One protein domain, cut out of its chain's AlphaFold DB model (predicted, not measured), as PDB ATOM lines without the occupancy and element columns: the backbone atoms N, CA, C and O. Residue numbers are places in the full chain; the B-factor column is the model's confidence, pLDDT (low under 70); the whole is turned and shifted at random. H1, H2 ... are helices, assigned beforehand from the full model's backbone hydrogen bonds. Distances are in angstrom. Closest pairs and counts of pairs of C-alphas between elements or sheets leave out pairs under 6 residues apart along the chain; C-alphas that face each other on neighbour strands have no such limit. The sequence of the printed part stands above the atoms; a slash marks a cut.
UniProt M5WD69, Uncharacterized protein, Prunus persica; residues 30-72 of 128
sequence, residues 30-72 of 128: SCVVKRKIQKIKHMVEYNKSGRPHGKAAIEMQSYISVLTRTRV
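What this domain is: This is residues 30 to 72 of the 128 residues of an uncharacterized protein of Prunus persica (UniProt M5WD69). A short helix, H1, and a longer one, H2, stand crosswise, joined by a long loop, residues 38 to 54, that runs out to Ser 49 and folds back into H2. Residues 64 to 72, of which 64 to 71 belong to H2, stick out. The printed part has 43 residues with two named helices, H1 then H2, and no named strand; the class is all helix. It is only just loose, close to compact, with a radius of gyration of the C-alphas of 11.5 A, and flat, spanning 31 by 26 by 12 A.

Where its parts are: H1, residues 30 to 37, begins at C-alpha 30 (280.185, 262.443, 171.920) and is 10.4 A long. H2, residues 55 to 71, is 24.4 A long and ends at C-alpha 71 (296.062, 268.568, 178.287).

How they stand to each other: H1 and H2 only just touch, with 3 pairs of C-alphas within 8 A, and H2 does so with residues 59 to 63 alone. The closest C-alphas, of Val 32 and Tyr 63, are 7.7 A apart. Their lines are about perpendicular, at 87 degrees. Residues 45 to 46 pair with residues 52 to 53, antiparallel. In H1 and H2 every O i to N i+4 pair is within hydrogen-bond range.

The domain as a whole: The C-alphas farthest apart, of Ile 37 and Ser 49, are 31.7 A apart. The printed part has no cut, and the link from H1 to H2 is long. pLDDT is under 70 at residues 30 to 31.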
ATOM      1  N   SER A  30     280.657 262.535 173.299       64.31
ATOM      2  CA  SER A  30     280.185 262.443 171.920       64.31
ATOM      3  C   SER A  30     279.156 263.520 171.575       64.31
ATOM      4  O   SER A  30     279.249 264.102 170.503       64.31
ATOM      5  N   CYS A  31     278.230 263.860 172.478       68.06
ATOM      6  CA  CYS A  31     277.253 264.928 172.249       68.06
ATOM      7  C   CYS A  31     277.922 266.303 172.094       68.06
ATOM      8  O   CYS A  31     277.563 267.062 171.196       68.06
ATOM      9  N   VAL A  32     278.932 266.614 172.911       72.56
ATOM     10  CA  VAL A  32     279.683 267.878 172.817       72.56
ATOM     11  C   VAL A  32     280.568 267.901 171.575       72.56
ATOM     12  O   VAL A  32     280.618 268.910 170.874       72.56
ATOM     13  N   VAL A  33     281.211 266.778 171.244       74.12
ATOM     14  CA  VAL A  33     282.018 266.647 170.021       74.12
ATOM     15  C   VAL A  33     281.150 266.801 168.765       74.12
ATOM     16  O   VAL A  33     281.506 267.572 167.877       74.12
ATOM     17  N   LYS A  34     279.975 266.157 168.709       78.62
ATOM     18  CA  LYS A  34     279.007 266.279 167.604       78.62
ATOM     19  C   LYS A  34     278.538 267.723 167.414       78.62
ATOM     20  O   LYS A  34     278.586 268.242 166.303       78.62
ATOM     21  N   ARG A  35     278.165 268.405 168.501       78.62
ATOM     22  CA  ARG A  35     277.766 269.824 168.462       78.62
ATOM     23  C   ARG A  35     278.907 270.733 168.004       78.62
ATOM     24  O   ARG A  35     278.670 271.648 167.221       78.62
ATOM     25  N   LYS A  36     280.149 270.461 168.430       77.25
ATOM     26  CA  LYS A  36     281.341 271.197 167.982       77.25
ATOM     27  C   LYS A  36     281.557 271.062 166.471       77.25
ATOM     28  O   LYS A  36     281.831 272.067 165.822       77.25
ATOM     29  N   ILE A  37     281.399 269.857 165.916       83.69
ATOM     30  CA  ILE A  37     281.464 269.610 164.462       83.69
ATOM     31  C   ILE A  37     280.371 270.403 163.734       83.69
ATOM     32  O   ILE A  37     280.635 271.039 162.721       83.69
ATOM     33  N   GLN A  38     279.167 270.449 164.307       85.31
ATOM     34  CA  GLN A  38     278.035 271.236 163.807       85.31
ATOM     35  C   GLN A  38     278.155 272.751 164.083       85.31
ATOM     36  O   GLN A  38     277.232 273.500 163.779       85.31
ATOM     37  N   LYS A  39     279.274 273.220 164.659       82.62
ATOM     38  CA  LYS A  39     279.534 274.620 165.052       82.62
ATOM     39  C   LYS A  39     278.499 275.223 166.016       82.62
ATOM     40  O   LYS A  39     278.403 276.444 166.142       82.62
ATOM     41  N   ILE A  40     277.774 274.386 166.754       82.12
ATOM     42  CA  ILE A  40     276.800 274.819 167.758       82.12
ATOM     43  C   ILE A  40     277.553 275.213 169.030       82.12
ATOM     44  O   ILE A  40     278.219 274.386 169.658       82.12
ATOM     45  N   LYS A  41     277.432 276.483 169.428       80.31
ATOM     46  CA  LYS A  41     277.983 277.002 170.685       80.31
ATOM     47  C   LYS A  41     276.923 276.919 171.778       80.31
ATOM     48  O   LYS A  41     275.833 277.458 171.623       80.31
ATOM     49  N   HIS A  42     277.239 276.255 172.886       78.44
ATOM     50  CA  HIS A  42     276.413 276.317 174.089       78.44
ATOM     51  C   HIS A  42     276.845 277.514 174.928       78.44
ATOM     52  O   HIS A  42     277.995 277.592 175.355       78.44
ATOM     53  N   MET A  43     275.920 278.448 175.137       81.25
ATOM     54  CA  MET A  43     276.128 279.542 176.072       81.25
ATOM     55  C   MET A  43     275.960 278.999 177.490       81.25
ATOM     56  O   MET A  43     274.963 278.346 177.795       81.25
ATOM     57  N   VAL A  44     276.964 279.222 178.334       87.12
ATOM     58  CA  VAL A  44     276.900 278.867 179.752       87.12
ATOM     59  C   VAL A  44     276.433 280.098 180.506       87.12
ATOM     60  O   VAL A  44     277.085 281.139 180.455       87.12
ATOM     61  N   GLU A  45     275.295 279.979 181.176       91.06
ATOM     62  CA  GLU A  45     274.768 281.028 182.038       91.06
ATOM     63  C   GLU A  45     275.492 281.014 183.383       91.06
ATOM     64  O   GLU A  45     275.831 279.952 183.913       91.06
ATOM     65  N   TYR A  46     275.714 282.200 183.942       90.00
ATOM     66  CA  TYR A  46     276.386 282.376 185.221       90.00
ATOM     67  C   TYR A  46     275.455 283.072 186.203       90.00
ATOM     68  O   TYR A  46     274.751 284.021 185.859       90.00
ATOM     69  N   ASN A  47     275.458 282.602 187.446       93.00
ATOM     70  CA  ASN A  47     274.761 283.288 188.522       93.00
ATOM     71  C   ASN A  47     275.537 284.543 188.975       93.00
ATOM     72  O   ASN A  47     276.690 284.755 188.600       93.00
ATOM     73  N   LYS A  48     274.929 285.357 189.848       93.88
ATOM     74  CA  LYS A  48     275.561 286.568 190.420       93.88
ATOM     75  C   LYS A  48     276.875 286.287 191.172       93.88
ATOM     76  O   LYS A  48     277.666 287.196 191.371       93.88
ATOM     77  N   SER A  49     277.113 285.040 191.580       90.50
ATOM     78  CA  SER A  49     278.341 284.588 192.247       90.50
ATOM     79  C   SER A  49     279.418 284.091 191.271       90.50
ATOM     80  O   SER A  49     280.417 283.530 191.714       90.50
ATOM     81  N   GLY A  50     279.206 284.215 189.957       88.69
ATOM     82  CA  GLY A  50     280.141 283.749 188.930       88.69
ATOM     83  C   GLY A  50     280.204 282.228 188.771       88.69
ATOM     84  O   GLY A  50     281.120 281.717 188.130       88.69
ATOM     85  N   ARG A  51     279.251 281.474 189.335       89.19
ATOM     86  CA  ARG A  51     279.170 280.020 189.144       89.19
ATOM     87  C   ARG A  51     278.314 279.694 187.921       89.19
ATOM     88  O   ARG A  51     277.225 280.260 187.787       89.19
ATOM     89  N   PRO A  52     278.772 278.773 187.059       90.19
ATOM     90  CA  PRO A  52     277.995 278.349 185.909       90.19
ATOM     91  C   PRO A  52     276.769 277.553 186.384       90.19
ATOM     92  O   PRO A  52     276.878 276.706 187.273       90.19
ATOM     93  N   HIS A  53     275.598 277.839 185.815       89.31
ATOM     94  CA  HIS A  53     274.323 277.224 186.182       89.31
ATOM     95  C   HIS A  53     273.609 276.632 184.954       89.31
ATOM     96  O   HIS A  53     273.820 277.050 183.817       89.31
ATOM     97  N   GLY A  54     272.752 275.635 185.191       87.62
ATOM     98  CA  GLY A  54     271.915 275.007 184.170       87.62
ATOM     99  C   GLY A  54     272.536 273.774 183.507       87.62
ATOM    100  O   GLY A  54     273.667 273.369 183.774       87.62
ATOM    101  N   LYS A  55     271.768 273.146 182.611       84.06
ATOM    102  CA  LYS A  55     272.161 271.891 181.948       84.06
ATOM    103  C   LYS A  55     273.405 272.058 181.065       84.06
ATOM    104  O   LYS A  55     274.278 271.193 181.062       84.06
ATOM    105  N   ALA A  56     273.521 273.204 180.390       85.12
ATOM    106  CA  ALA A  56     274.689 273.558 179.586       85.12
ATOM    107  C   ALA A  56     275.975 273.652 180.427       85.12
ATOM    108  O   ALA A  56     277.029 273.196 179.985       85.12
ATOM    109  N   ALA A  57     275.881 274.188 181.649       86.81
ATOM    110  CA  ALA A  57     277.006 274.279 182.574       86.81
ATOM    111  C   ALA A  57     277.539 272.899 182.965       86.81
ATOM    112  O   ALA A  57     278.738 272.663 182.861       86.81
ATOM    113  N   ILE A  58     276.657 271.977 183.365       83.31
ATOM    114  CA  ILE A  58     277.038 270.626 183.808       83.31
ATOM    115  C   ILE A  58     277.749 269.870 182.678       83.31
ATOM    116  O   ILE A  58     278.822 269.298 182.882       83.31
ATOM    117  N   GLU A  59     277.194 269.915 181.463       80.19
ATOM    118  CA  GLU A  59     277.786 269.252 180.298       80.19
ATOM    119  C   GLU A  59     279.160 269.838 179.926       80.19
ATOM    120  O   GLU A  59     280.109 269.092 179.664       80.19
ATOM    121  N   MET A  60     279.304 271.168 179.939       85.94
ATOM    122  CA  MET A  60     280.590 271.821 179.664       85.94
ATOM    123  C   MET A  60     281.602 271.601 180.792       85.94
ATOM    124  O   MET A  60     282.790 271.450 180.521       85.94
ATOM    125  N   GLN A  61     281.159 271.512 182.046       84.50
ATOM    126  CA  GLN A  61     282.023 271.234 183.191       84.50
ATOM    127  C   GLN A  61     282.643 269.834 183.107       84.50
ATOM    128  O   GLN A  61     283.839 269.677 183.373       84.50
ATOM    129  N   SER A  62     281.872 268.827 182.675       82.50
ATOM    130  CA  SER A  62     282.414 267.496 182.369       82.50
ATOM    131  C   SER A  62     283.474 267.563 181.265       82.50
ATOM    132  O   SER A  62     284.561 267.013 181.437       82.50
ATOM    133  N   TYR A  63     283.218 268.302 180.177       84.31
ATOM    134  CA  TYR A  63     284.190 268.474 179.090       84.31
ATOM    135  C   TYR A  63     285.491 269.136 179.555       84.31
ATOM    136  O   TYR A  63     286.577 268.626 179.285       84.31
ATOM    137  N   ILE A  64     285.384 270.261 180.269       85.81
ATOM    138  CA  ILE A  64     286.529 271.021 180.782       85.81
ATOM    139  C   ILE A  64     287.374 270.134 181.694       85.81
ATOM    140  O   ILE A  64     288.588 270.106 181.549       85.81
ATOM    141  N   SER A  65     286.742 269.352 182.573       83.75
ATOM    142  CA  SER A  65     287.450 268.439 183.479       83.75
ATOM    143  C   SER A  65     288.228 267.344 182.741       83.75
ATOM    144  O   SER A  65     289.296 266.927 183.183       83.75
ATOM    145  N   VAL A  66     287.711 266.859 181.609       84.06
ATOM    146  CA  VAL A  66     288.432 265.911 180.747       84.06
ATOM    147  C   VAL A  66     289.591 266.609 180.039       84.06
ATOM    148  O   VAL A  66     290.700 266.076 179.985       84.06
ATOM    149  N   LEU A  67     289.364 267.817 179.519       84.62
ATOM    150  CA  LEU A  67     290.410 268.605 178.874       84.62
ATOM    151  C   LEU A  67     291.553 268.942 179.829       84.62
ATOM    152  O   LEU A  67     292.706 268.855 179.424       84.62
ATOM    153  N   THR A  68     291.264 269.291 181.081       81.25
ATOM    154  CA  THR A  68     292.313 269.580 182.063       81.25
ATOM    155  C   THR A  68     293.146 268.337 182.348       81.25
ATOM    156  O   THR A  68     294.363 268.410 182.263       81.25
ATOM    157  N   ARG A  69     292.522 267.173 182.568       80.25
ATOM    158  CA  ARG A  69     293.247 265.908 182.805       80.25
ATOM    159  C   ARG A  69     294.074 265.424 181.613       80.25
ATOM    160  O   ARG A  69     295.073 264.751 181.813       80.25
ATOM    161  N   THR A  70     293.643 265.720 180.387       80.25
ATOM    162  CA  THR A  70     294.322 265.251 179.165       80.25
ATOM    163  C   THR A  70     295.378 266.222 178.653       80.25
ATOM    164  O   THR A  70     296.355 265.790 178.054       80.25
ATOM    165  N   ARG A  71     295.183 267.532 178.846       82.38
ATOM    166  CA  ARG A  71     296.062 268.568 178.287       82.38
ATOM    167  C   ARG A  71     297.012 269.190 179.296       82.38
ATOM    168  O   ARG A  71     298.023 269.734 178.874       82.38
ATOM    169  N   VAL A  72     296.684 269.170 180.588       81.00
ATOM    170  CA  VAL A  72     297.568 269.696 181.633       81.00
ATOM    171  C   VAL A  72     298.421 268.538 182.142       81.00
ATOM    172  O   VAL A  72     297.864 267.602 182.719       81.00
TER     173      VAL A  72